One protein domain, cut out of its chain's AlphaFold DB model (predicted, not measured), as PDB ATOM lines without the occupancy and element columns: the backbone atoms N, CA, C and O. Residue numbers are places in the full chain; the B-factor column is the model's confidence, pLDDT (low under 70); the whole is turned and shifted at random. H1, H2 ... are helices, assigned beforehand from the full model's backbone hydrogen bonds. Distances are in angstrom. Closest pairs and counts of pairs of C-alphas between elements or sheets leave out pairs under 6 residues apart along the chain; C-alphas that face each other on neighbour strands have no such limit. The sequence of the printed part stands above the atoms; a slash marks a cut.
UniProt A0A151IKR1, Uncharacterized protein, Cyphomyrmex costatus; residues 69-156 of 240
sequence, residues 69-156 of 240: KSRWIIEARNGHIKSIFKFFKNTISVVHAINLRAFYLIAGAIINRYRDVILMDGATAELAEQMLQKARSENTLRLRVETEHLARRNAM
ATOM      1  N   LYS A  69     -14.961  -1.058 -38.986       82.88
ATOM      2  CA  LYS A  69     -15.589   0.197 -38.579       82.88
ATOM      3  C   LYS A  69     -17.083   0.016 -38.304       82.88
ATOM      4  O   LYS A  69     -17.559   0.508 -37.286       82.88
ATOM      5  N   SER A  70     -17.799  -0.761 -39.117       85.06
ATOM      6  CA  SER A  70     -19.205  -1.097 -38.851       85.06
ATOM      7  C   SER A  70     -19.378  -1.939 -37.581       85.06
ATOM      8  O   SER A  70     -20.296  -1.694 -36.798       85.06
ATOM      9  N   ARG A  71     -18.470  -2.889 -37.319       85.38
ATOM     10  CA  ARG A  71     -18.495  -3.708 -36.095       85.38
ATOM     11  C   ARG A  71     -18.394  -2.865 -34.830       85.38
ATOM     12  O   ARG A  71     -19.092  -3.155 -33.867       85.38
ATOM     13  N   TRP A  72     -17.586  -1.806 -34.844       82.12
ATOM     14  CA  TRP A  72     -17.430  -0.924 -33.686       82.12
ATOM     15  C   TRP A  72     -18.765  -0.326 -33.213       82.12
ATOM     16  O   TRP A  72     -19.025  -0.270 -32.013       82.12
ATOM     17  N   ILE A  73     -19.658   0.038 -34.142       80.88
ATOM     18  CA  ILE A  73     -21.009   0.535 -33.824       80.88
ATOM     19  C   ILE A  73     -21.834  -0.555 -33.122       80.88
ATOM     20  O   ILE A  73     -22.476  -0.301 -32.099       80.88
ATOM     21  N   ILE A  74     -21.783  -1.783 -33.645       84.94
ATOM     22  CA  ILE A  74     -22.478  -2.945 -33.071       84.94
ATOM     23  C   ILE A  74     -21.945  -3.244 -31.666       84.94
ATOM     24  O   ILE A  74     -22.723  -3.455 -30.735       84.94
ATOM     25  N   GLU A  75     -20.626  -3.227 -31.488       86.31
ATOM     26  CA  GLU A  75     -19.960  -3.460 -30.208       86.31
ATOM     27  C   GLU A  75     -20.297  -2.381 -29.180       86.31
ATOM     28  O   GLU A  75     -20.628  -2.719 -28.044       86.31
ATOM     29  N   ALA A  76     -20.292  -1.105 -29.576       84.75
ATOM     30  CA  ALA A  76     -20.692   0.005 -28.716       84.75
ATOM     31  C   ALA A  76     -22.145  -0.159 -28.243       84.75
ATOM     32  O   ALA A  76     -22.437  -0.050 -27.047       84.75
ATOM     33  N   ARG A  77     -23.061  -0.508 -29.157       85.88
ATOM     34  CA  ARG A  77     -24.472  -0.750 -28.826       85.88
ATOM     35  C   ARG A  77     -24.652  -1.957 -27.909       85.88
ATOM     36  O   ARG A  77     -25.385  -1.871 -26.924       85.88
ATOM     37  N   ASN A  78     -23.961  -3.058 -28.194       87.94
ATOM     38  CA  ASN A  78     -23.981  -4.256 -27.359       87.94
ATOM     39  C   ASN A  78     -23.402  -3.972 -25.962       87.94
ATOM     40  O   ASN A  78     -23.966  -4.398 -24.956       87.94
ATOM     41  N   GLY A  79     -22.315  -3.202 -25.883       89.06
ATOM     42  CA  GLY A  79     -21.723  -2.737 -24.630       89.06
ATOM     43  C   GLY A  79     -22.701  -1.910 -23.796       89.06
ATOM     44  O   GLY A  79     -22.828  -2.145 -22.596       89.06
ATOM     45  N   HIS A  80     -23.460  -1.014 -24.430       88.38
ATOM     46  CA  HIS A  80     -24.492  -0.222 -23.758       88.38
ATOM     47  C   HIS A  80     -25.664  -1.068 -23.246       88.38
ATOM     48  O   HIS A  80     -26.105  -0.899 -22.111       88.38
ATOM     49  N   ILE A  81     -26.137  -2.032 -24.041       91.38
ATOM     50  CA  ILE A  81     -27.163  -2.982 -23.586       91.38
ATOM     51  C   ILE A  81     -26.662  -3.730 -22.343       91.38
ATOM     52  O   ILE A  81     -27.376  -3.810 -21.345       91.38
ATOM     53  N   LYS A  82     -25.415  -4.214 -22.365       91.44
ATOM     54  CA  LYS A  82     -24.794  -4.933 -21.243       91.44
ATOM     55  C   LYS A  82     -24.551  -4.061 -20.011       91.44
ATOM     56  O   LYS A  82     -24.568  -4.586 -18.897       91.44
ATOM     57  N   SER A  83     -24.304  -2.762 -20.183       91.12
ATOM     58  CA  SER A  83     -24.091  -1.850 -19.053       91.12
ATOM     59  C   SER A  83     -25.388  -1.567 -18.294       91.12
ATOM     60  O   SER A  83     -25.362  -1.446 -17.070       91.12
ATOM     61  N   ILE A  84     -26.524  -1.532 -18.996       91.19
ATOM     62  CA  ILE A  84     -27.849  -1.312 -18.402       91.19
ATOM     63  C   ILE A  84     -28.436  -2.621 -17.870       91.19
ATOM     64  O   ILE A  84     -28.896  -2.692 -16.730       91.19
ATOM     65  N   PHE A  85     -28.412  -3.671 -18.686       92.94
ATOM     66  CA  PHE A  85     -29.063  -4.942 -18.403       92.94
ATOM     67  C   PHE A  85     -28.014  -6.015 -18.108       92.94
ATOM     68  O   PHE A  85     -27.514  -6.699 -19.002       92.94
ATOM     69  N   LYS A  86     -27.725  -6.210 -16.814       90.50
ATOM     70  CA  LYS A  86     -26.750  -7.207 -16.323       90.50
ATOM     71  C   LYS A  86     -27.010  -8.629 -16.840       90.50
ATOM     72  O   LYS A  86     -26.065  -9.404 -16.941       90.50
ATOM     73  N   PHE A  87     -28.256  -8.947 -17.201       90.69
ATOM     74  CA  PHE A  87     -28.634 -10.212 -17.834       90.69
ATOM     75  C   PHE A  87     -27.771 -10.542 -19.065       90.69
ATOM     76  O   PHE A  87     -27.265 -11.652 -19.160       90.69
ATOM     77  N   PHE A  88     -27.513  -9.572 -19.953       90.56
ATOM     78  CA  PHE A  88     -26.717  -9.799 -21.171       90.56
ATOM     79  C   PHE A  88     -25.202  -9.777 -20.934       90.56
ATOM     80  O   PHE A  88     -24.427 -10.042 -21.856       90.56
ATOM     81  N   LYS A  89     -24.748  -9.399 -19.732       88.25
ATOM     82  CA  LYS A  89     -23.317  -9.365 -19.400       88.25
ATOM     83  C   LYS A  89     -22.763 -10.769 -19.153       88.25
ATOM     84  O   LYS A  89     -21.593 -11.009 -19.442       88.25
ATOM     85  N   ASN A  90     -23.597 -11.664 -18.630       84.69
ATOM     86  CA  ASN A  90     -23.224 -13.024 -18.259       84.69
ATOM     87  C   ASN A  90     -23.706 -14.037 -19.307       84.69
ATOM     88  O   ASN A  90     -24.449 -13.699 -20.228       84.69
ATOM     89  N   THR A  91     -23.299 -15.295 -19.149       84.81
ATOM     90  CA  THR A  91     -23.780 -16.401 -19.981       84.81
ATOM     91  C   THR A  91     -25.289 -16.575 -19.822       84.81
ATOM     92  O   THR A  91     -25.795 -16.722 -18.709       84.81
ATOM     93  N   ILE A  92     -26.003 -16.585 -20.947       84.44
ATOM     94  CA  ILE A  92     -27.447 -16.821 -20.990       84.44
ATOM     95  C   ILE A  92     -27.684 -18.332 -21.023       84.44
ATOM     96  O   ILE A  92     -27.102 -19.038 -21.845       84.44
ATOM     97  N   SER A  93     -28.534 -18.831 -20.122       86.50
ATOM     98  CA  SER A  93     -28.941 -20.241 -20.117       86.50
ATOM     99  C   SER A  93     -29.590 -20.624 -21.449       86.50
ATOM    100  O   SER A  93     -30.387 -19.860 -21.992       86.50
ATOM    101  N   VAL A  94     -29.312 -21.833 -21.943       83.06
ATOM    102  CA  VAL A  94     -29.879 -22.360 -23.199       83.06
ATOM    103  C   VAL A  94     -31.411 -22.327 -23.192       83.06
ATOM    104  O   VAL A  94     -32.021 -22.008 -24.207       83.06
ATOM    105  N   VAL A  95     -32.042 -22.535 -22.030       86.31
ATOM    106  CA  VAL A  95     -33.508 -22.454 -21.860       86.31
ATOM    107  C   VAL A  95     -34.055 -21.072 -22.238       86.31
ATOM    108  O   VAL A  95     -35.187 -20.933 -22.690       86.31
ATOM    109  N   HIS A  96     -33.244 -20.030 -22.076       84.94
ATOM    110  CA  HIS A  96     -33.602 -18.655 -22.395       84.94
ATOM    111  C   HIS A  96     -33.205 -18.236 -23.818       84.94
ATOM    112  O   HIS A  96     -33.653 -17.182 -24.269       84.94
ATOM    113  N   ALA A  97     -32.423 -19.043 -24.542       79.62
ATOM    114  CA  ALA A  97     -31.954 -18.713 -25.888       79.62
ATOM    115  C   ALA A  97     -33.112 -18.531 -26.885       79.62
ATOM    116  O   ALA A  97     -33.074 -17.617 -27.705       79.62
ATOM    117  N   ILE A  98     -34.187 -19.316 -26.745       81.12
ATOM    118  CA  ILE A  98     -35.396 -19.202 -27.582       81.12
ATOM    119  C   ILE A  98     -36.066 -17.821 -27.482       81.12
ATOM    120  O   ILE A  98     -36.696 -17.359 -28.428       81.12
ATOM    121  N   ASN A  99     -35.890 -17.125 -26.354       85.88
ATOM    122  CA  ASN A  99     -36.491 -15.818 -26.086       85.88
ATOM    123  C   ASN A  99     -35.522 -14.656 -26.330       85.88
ATOM    124  O   ASN A  99     -35.870 -13.497 -26.089       85.88
ATOM    125  N   LEU A 100     -34.309 -14.934 -26.822       85.19
ATOM    126  CA  LEU A 100     -33.247 -13.937 -26.944       85.19
ATOM    127  C   LEU A 100     -33.675 -12.746 -27.813       85.19
ATOM    128  O   LEU A 100     -33.379 -11.601 -27.469       85.19
ATOM    129  N   ARG A 101     -34.458 -13.001 -28.874       84.06
ATOM    130  CA  ARG A 101     -35.061 -11.948 -29.709       84.06
ATOM    131  C   ARG A 101     -35.883 -10.973 -28.884       84.06
ATOM    132  O   ARG A 101     -35.664  -9.768 -28.936       84.06
ATOM    133  N   ALA A 102     -36.845 -11.514 -28.138       89.25
ATOM    134  CA  ALA A 102     -37.789 -10.732 -27.363       89.25
ATOM    135  C   ALA A 102     -37.039  -9.924 -26.305       89.25
ATOM    136  O   ALA A 102     -37.308  -8.740 -26.141       89.25
ATOM    137  N   PHE A 103     -36.031 -10.519 -25.663       92.00
ATOM    138  CA  PHE A 103     -35.197  -9.808 -24.702       92.00
ATOM    139  C   PHE A 103     -34.459  -8.627 -25.331       92.00
ATOM    140  O   PHE A 103     -34.509  -7.536 -24.769       92.00
ATOM    141  N   TYR A 104     -33.820  -8.801 -26.493       89.75
ATOM    142  CA  TYR A 104     -33.141  -7.696 -27.177       89.75
ATOM    143  C   TYR A 104     -34.112  -6.612 -27.655       89.75
ATOM    144  O   TYR A 104     -33.805  -5.429 -27.516       89.75
ATOM    145  N   LEU A 105     -35.293  -6.985 -28.160       90.12
ATOM    146  CA  LEU A 105     -36.316  -6.026 -28.589       90.12
ATOM    147  C   LEU A 105     -36.888  -5.230 -27.412       90.12
ATOM    148  O   LEU A 105     -36.985  -4.009 -27.496       90.12
ATOM    149  N   ILE A 106     -37.207  -5.895 -26.299       93.81
ATOM    150  CA  ILE A 106     -37.697  -5.248 -25.073       93.81
ATOM    151  C   ILE A 106     -36.615  -4.334 -24.490       93.81
ATOM    152  O   ILE A 106     -36.883  -3.169 -24.200       93.81
ATOM    153  N   ALA A 107     -35.378  -4.824 -24.364       93.38
ATOM    154  CA  ALA A 107     -34.246  -4.030 -23.894       93.38
ATOM    155  C   ALA A 107     -34.013  -2.798 -24.782       93.38
ATOM    156  O   ALA A 107     -33.843  -1.689 -24.273       93.38
ATOM    157  N   GLY A 108     -34.064  -2.981 -26.104       91.25
ATOM    158  CA  GLY A 108     -33.964  -1.907 -27.085       91.25
ATOM    159  C   GLY A 108     -35.087  -0.879 -26.945       91.25
ATOM    160  O   GLY A 108     -34.806   0.315 -26.909       91.25
ATOM    161  N   ALA A 109     -36.338  -1.320 -26.793       93.31
ATOM    162  CA  ALA A 109     -37.489  -0.437 -26.603       93.31
ATOM    163  C   ALA A 109     -37.380   0.391 -25.311       93.31
ATOM    164  O   ALA A 109     -37.620   1.597 -25.330       93.31
ATOM    165  N   ILE A 110     -36.954  -0.230 -24.205       94.06
ATOM    166  CA  ILE A 110     -36.724   0.461 -22.927       94.06
ATOM    167  C   ILE A 110     -35.610   1.504 -23.073       94.06
ATOM    168  O   ILE A 110     -35.785   2.644 -22.644       94.06
ATOM    169  N   ILE A 111     -34.481   1.146 -23.698       92.31
ATOM    170  CA  ILE A 111     -33.383   2.092 -23.952       92.31
ATOM    171  C   ILE A 111     -33.883   3.260 -24.799       92.31
ATOM    172  O   ILE A 111     -33.708   4.404 -24.404       92.31
ATOM    173  N   ASN A 112     -34.557   2.984 -25.916       90.38
ATOM    174  CA  ASN A 112     -35.046   4.023 -26.820       90.38
ATOM    175  C   ASN A 112     -36.067   4.963 -26.154       90.38
ATOM    176  O   ASN A 112     -36.181   6.114 -26.560       90.38
ATOM    177  N   ARG A 113     -36.824   4.487 -25.154       93.69
ATOM    178  CA  ARG A 113     -37.829   5.293 -24.444       93.69
ATOM    179  C   ARG A 113     -37.254   6.119 -23.294       93.69
ATOM    180  O   ARG A 113     -37.748   7.216 -23.057       93.69
ATOM    181  N   TYR A 114     -36.292   5.574 -22.550       93.62
ATOM    182  CA  TYR A 114     -35.884   6.117 -21.245       93.62
ATOM    183  C   TYR A 114     -34.412   6.523 -21.152       93.62
ATOM    184  O   TYR A 114     -33.985   7.002 -20.101       93.62
ATOM    185  N   ARG A 115     -33.608   6.288 -22.190       87.38
ATOM    186  CA  ARG A 115     -32.187   6.638 -22.207       87.38
ATOM    187  C   ARG A 115     -31.889   7.614 -23.325       87.38
ATOM    188  O   ARG A 115     -32.551   7.611 -24.359       87.38
ATOM    189  N   ASP A 116     -30.829   8.380 -23.116       84.50
ATOM    190  CA  ASP A 116     -30.281   9.225 -24.159       84.50
ATOM    191  C   ASP A 116     -29.784   8.371 -25.324       84.50
ATOM    192  O   ASP A 116     -29.269   7.253 -25.167       84.50
ATOM    193  N   VAL A 117     -29.963   8.916 -26.521       77.56
ATOM    194  CA  VAL A 117     -29.432   8.314 -27.735       77.56
ATOM    195  C   VAL A 117     -27.911   8.306 -27.623       77.56
ATOM    196  O   VAL A 117     -27.300   9.316 -27.278       77.56
ATOM    197  N   ILE A 118     -27.291   7.165 -27.933       76.00
ATOM    198  CA  ILE A 118     -25.839   7.128 -28.114       76.00
ATOM    199  C   ILE A 118     -25.544   7.917 -29.381       76.00
ATOM    200  O   ILE A 118     -25.730   7.408 -30.488       76.00
ATOM    201  N   LEU A 119     -25.102   9.152 -29.201       76.94
ATOM    202  CA  LEU A 119     -24.528   9.943 -30.270       76.94
ATOM    203  C   LEU A 119     -23.062   9.550 -30.405       76.94
ATOM    204  O   LEU A 119     -22.311   9.484 -29.432       76.94
ATOM    205  N   MET A 120     -22.687   9.206 -31.628       73.62
ATOM    206  CA  MET A 120     -21.320   8.867 -31.980       73.62
ATOM    207  C   MET A 120     -20.770  10.078 -32.718       73.62
ATOM    208  O   MET A 120     -20.912  10.181 -33.936       73.62
ATOM    209  N   ASP A 121     -20.231  11.029 -31.956       72.62
ATOM    210  CA  ASP A 121     -19.754  12.299 -32.497       72.62
ATOM    211  C   ASP A 121     -18.769  12.062 -33.650       72.62
ATOM    212  O   ASP A 121     -17.793  11.318 -33.529       72.62
ATOM    213  N   GLY A 122     -19.065  12.671 -34.800       72.94
ATOM    214  CA  GLY A 122     -18.285  12.531 -36.030       72.94
ATOM    215  C   GLY A 122     -18.639  11.325 -36.909       72.94
ATOM    216  O   GLY A 122     -18.170  11.273 -38.040       72.94
ATOM    217  N   ALA A 123     -19.484  10.385 -36.474       76.88
ATOM    218  CA  ALA A 123     -19.941   9.262 -37.304       76.88
ATOM    219  C   ALA A 123     -21.124   9.661 -38.212       76.88
ATOM    220  O   ALA A 123     -22.235   9.151 -38.065       76.88
ATOM    221  N   THR A 124     -20.897  10.604 -39.130       82.81
ATOM    222  CA  THR A 124     -21.939  11.137 -40.023       82.81
ATOM    223  C   THR A 124     -22.064  10.348 -41.333       82.81
ATOM    224  O   THR A 124     -21.184   9.559 -41.692       82.81
ATOM    225  N   ALA A 125     -23.163  10.565 -42.065       85.19
ATOM    226  CA  ALA A 125     -23.382   9.947 -43.374       85.19
ATOM    227  C   ALA A 125     -22.324  10.395 -44.395       85.19
ATOM    228  O   ALA A 125     -21.824   9.582 -45.171       85.19
ATOM    229  N   GLU A 126     -21.911  11.661 -44.330       85.12
ATOM    230  CA  GLU A 126     -20.863  12.231 -45.175       85.12
ATOM    231  C   GLU A 126     -19.518  11.550 -44.902       85.12
ATOM    232  O   GLU A 126     -18.798  11.202 -45.840       85.12
ATOM    233  N   LEU A 127     -19.181  11.288 -43.630       81.69
ATOM    234  CA  LEU A 127     -17.963  10.546 -43.294       81.69
ATOM    235  C   LEU A 127     -18.017   9.113 -43.839       81.69
ATOM    236  O   LEU A 127     -17.016   8.616 -44.360       81.69
ATOM    237  N   ALA A 128     -19.171   8.446 -43.741       83.56
ATOM    238  CA  ALA A 128     -19.350   7.105 -44.289       83.56
ATOM    239  C   ALA A 128     -19.166   7.089 -45.817       83.56
ATOM    240  O   ALA A 128     -18.461   6.226 -46.345       83.56
ATOM    241  N   GLU A 129     -19.717   8.073 -46.528       86.38
ATOM    242  CA  GLU A 129     -19.529   8.213 -47.972       86.38
ATOM    243  C   GLU A 129     -18.059   8.469 -48.334       86.38
ATOM    244  O   GLU A 129     -17.503   7.797 -49.206       86.38
ATOM    245  N   GLN A 130     -17.378   9.356 -47.604       84.75
ATOM    246  CA  GLN A 130     -15.943   9.590 -47.782       84.75
ATOM    247  C   GLN A 130     -15.115   8.323 -47.539       84.75
ATOM    248  O   GLN A 130     -14.142   8.072 -48.255       84.75
ATOM    249  N   MET A 131     -15.476   7.506 -46.543       82.38
ATOM    250  CA  MET A 131     -14.826   6.216 -46.290       82.38
ATOM    251  C   MET A 131     -14.990   5.268 -47.480       82.38
ATOM    252  O   MET A 131     -14.010   4.644 -47.884       82.38
ATOM    253  N   LEU A 132     -16.185   5.198 -48.074       86.44
ATOM    254  CA  LEU A 132     -16.463   4.366 -49.249       86.44
ATOM    255  C   LEU A 132     -15.707   4.845 -50.495       86.44
ATOM    256  O   LEU A 132     -15.105   4.032 -51.198       86.44
ATOM    257  N   GLN A 133     -15.684   6.154 -50.751       85.56
ATOM    258  CA  GLN A 133     -14.930   6.736 -51.867       85.56
ATOM    259  C   GLN A 133     -13.426   6.471 -51.712       85.56
ATOM    260  O   GLN A 133     -12.762   6.024 -52.648       85.56
ATOM    261  N   LYS A 134     -12.882   6.668 -50.504       81.12
ATOM    262  CA  LYS A 134     -11.460   6.433 -50.214       81.12
ATOM    263  C   LYS A 134     -11.084   4.952 -50.245       81.12
ATOM    264  O   LYS A 134      -9.986   4.638 -50.695       81.12
ATOM    265  N   ALA A 135     -11.963   4.041 -49.832       82.69
ATOM    266  CA  ALA A 135     -11.713   2.601 -49.923       82.69
ATOM    267  C   ALA A 135     -11.461   2.130 -51.368       82.69
ATOM    268  O   ALA A 135     -10.732   1.163 -51.579       82.69
ATOM    269  N   ARG A 136     -12.019   2.848 -52.350       83.69
ATOM    270  CA  ARG A 136     -11.852   2.591 -53.788       83.69
ATOM    271  C   ARG A 136     -10.704   3.376 -54.426       83.69
ATOM    272  O   ARG A 136     -10.429   3.185 -55.605       83.69
ATOM    273  N   SER A 137     -10.059   4.270 -53.676       83.19
ATOM    274  CA  SER A 137      -8.939   5.059 -54.191       83.19
ATOM    275  C   SER A 137      -7.714   4.181 -54.449       83.19
ATOM    276  O   SER A 137      -7.445   3.227 -53.715       83.19
ATOM    277  N   GLU A 138      -6.974   4.506 -55.506       83.06
ATOM    278  CA  GLU A 138      -5.765   3.776 -55.868       83.06
ATOM    279  C   GLU A 138      -4.688   3.920 -54.783       83.06
ATOM    280  O   GLU A 138      -4.422   5.005 -54.255       83.06
ATOM    281  N   ASN A 139      -4.024   2.810 -54.469       84.06
ATOM    282  CA  ASN A 139      -2.898   2.799 -53.548       84.06
ATOM    283  C   ASN A 139      -1.613   3.208 -54.275       84.06
ATOM    284  O   ASN A 139      -0.801   2.373 -54.676       84.06
ATOM    285  N   THR A 140      -1.423   4.518 -54.412       85.56
ATOM    286  CA  THR A 140      -0.252   5.114 -55.073       85.56
ATOM    287  C   THR A 140       1.071   4.731 -54.406       85.56
ATOM    288  O   THR A 140       2.091   4.608 -55.082       85.56
ATOM    289  N   LEU A 141       1.074   4.478 -53.090       83.75
ATOM    290  CA  LEU A 141       2.261   3.993 -52.382       83.75
ATOM    291  C   LEU A 141       2.641   2.586 -52.844       83.75
ATOM    292  O   LEU A 141       3.817   2.329 -53.090       83.75
ATOM    293  N   ARG A 142       1.665   1.685 -52.987       82.50
ATOM    294  CA  ARG A 142       1.906   0.342 -53.527       82.50
ATOM    295  C   ARG A 142       2.459   0.424 -54.946       82.50
ATOM    296  O   ARG A 142       3.485  -0.198 -55.209       82.50
ATOM    297  N   LEU A 143       1.842   1.238 -55.806       86.06
ATOM    298  CA  LEU A 143       2.317   1.463 -57.173       86.06
ATOM    299  C   LEU A 143       3.781   1.919 -57.180       86.06
ATOM    300  O   LEU A 143       4.602   1.378 -57.919       86.06
ATOM    301  N   ARG A 144       4.135   2.866 -56.306       88.75
ATOM    302  CA  ARG A 144       5.506   3.362 -56.163       88.75
ATOM    303  C   ARG A 144       6.475   2.285 -55.673       88.75
ATOM    304  O   ARG A 144       7.545   2.127 -56.248       88.75
ATOM    305  N   VAL A 145       6.109   1.534 -54.632       86.25
ATOM    306  CA  VAL A 145       6.934   0.448 -54.074       86.25
ATOM    307  C   VAL A 145       7.223  -0.624 -55.124       86.25
ATOM    308  O   VAL A 145       8.349  -1.118 -55.192       86.25
ATOM    309  N   GLU A 146       6.227  -0.973 -55.936       88.00
ATOM    310  CA  GLU A 146       6.361  -1.961 -57.007       88.00
ATOM    311  C   GLU A 146       7.212  -1.418 -58.164       88.00
ATOM    312  O   GLU A 146       8.175  -2.081 -58.554       88.00
ATOM    313  N   THR A 147       6.923  -0.200 -58.638       90.75
ATOM    314  CA  THR A 147       7.619   0.459 -59.762       90.75
ATOM    315  C   THR A 147       9.090   0.728 -59.456       90.75
ATOM    316  O   THR A 147       9.956   0.469 -60.282       90.75
ATOM    317  N   GLU A 148       9.397   1.217 -58.253       90.50
ATOM    318  CA  GLU A 148      10.770   1.517 -57.826       90.50
ATOM    319  C   GLU A 148      11.469   0.306 -57.168       90.50
ATOM    320  O   GLU A 148      12.586   0.428 -56.664       90.50
ATOM    321  N   HIS A 149      10.816  -0.864 -57.135       85.56
ATOM    322  CA  HIS A 149      11.309  -2.096 -56.506       85.56
ATOM    323  C   HIS A 149      11.825  -1.905 -55.066       85.56
ATOM    324  O   HIS A 149      12.769  -2.570 -54.624       85.56
ATOM    325  N   LEU A 150      11.176  -1.020 -54.302       85.12
ATOM    326  CA  LEU A 150      11.644  -0.586 -52.981       85.12
ATOM    327  C   LEU A 150      11.723  -1.735 -51.971       85.12
ATOM    328  O   LEU A 150      12.557  -1.699 -51.075       85.12
ATOM    329  N   ALA A 151      10.914  -2.784 -52.141       78.44
ATOM    330  CA  ALA A 151      10.925  -3.957 -51.267       78.44
ATOM    331  C   ALA A 151      12.200  -4.817 -51.381       78.44
ATOM    332  O   ALA A 151      12.488  -5.598 -50.479       78.44
ATOM    333  N   ARG A 152      12.941  -4.715 -52.492       78.88
ATOM    334  CA  ARG A 152      14.166  -5.499 -52.751       78.88
ATOM    335  C   ARG A 152      15.435  -4.668 -52.622       78.88
ATOM    336  O   ARG A 152      16.536  -5.205 -52.708       78.88
ATOM    337  N   ARG A 153      15.292  -3.352 -52.474       75.31
ATOM    338  CA  ARG A 153      16.425  -2.443 -52.393       75.31
ATOM    339  C   ARG A 153      17.071  -2.599 -51.022       75.31
ATOM    340  O   ARG A 153      16.434  -2.342 -50.004       75.31
ATOM    341  N   ASN A 154      18.345  -2.982 -51.000       70.88
ATOM    342  CA  ASN A 154      19.149  -2.902 -49.786       70.88
ATOM    343  C   ASN A 154      19.241  -1.426 -49.384       70.88
ATOM    344  O   ASN A 154      19.878  -0.622 -50.066       70.88
ATOM    345  N   ALA A 155      18.527  -1.054 -48.325       72.25
ATOM    346  CA  ALA A 155      18.560   0.296 -47.797       72.25
ATOM    347  C   ALA A 155      19.822   0.469 -46.946       72.25
ATOM    348  O   ALA A 155      20.036  -0.272 -45.986       72.25
ATOM    349  N   MET A 156      20.646   1.465 -47.279       72.06
ATOM    350  CA  MET A 156      21.626   1.985 -46.329       72.06
ATOM    351  C   MET A 156      20.866   2.834 -45.317       72.06
ATOM    352  O   MET A 156      20.461   3.962 -45.606       72.06
TER     353      MET A 156
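Overview. This is residues 69 to 156 of the 240 residues of an uncharacterized protein of Cyphomyrmex costatus (UniProt A0A151IKR1). H1 and H4 make a loose T, with short H2 and H3 in the turn between; H5 and H6 lead away as a long arm. The printed part has 88 residues with six named helices, H1 to H6, and is all helix. It is extended, with a C-alpha radius of gyration of 22.4 A and spans of 62 by 32 by 24 A.

Arrangement. H1, residues 69 to 84, and H4, residues 100 to 114, are close but not clearly touching, about perpendicular at 81 degrees; their closest C-alphas, of Ile 81 and Ala 107, are 7.2 A apart. H2, residues 86 to 89, touches residues 81 to 83 of H1 only at the corner; the closest C-alphas, of Lys 82 and Lys 89, are 5.0 A apart. H3, residues 94 to 97, and H4 meet only through their link. Every O i to N i+4 pair is within hydrogen-bond range in H4; in H1, 11 of 12 are.

Along the chain. H1, 23.7 A long, begins at C-alpha 69 (-15.589, 0.197, -38.579). H4 is 21.0 A long. H5, residues 125 to 135, is apart from H6, residues 140 to 147, which ends at C-alpha 147 (7.619, 0.459, -59.762).

Size, cuts and confidence. The C-alphas farthest apart, of Val 95 and Met 156, are 65.1 A apart. The printed part has no cut and no long link; no printed residue is under 70 in pLDDT.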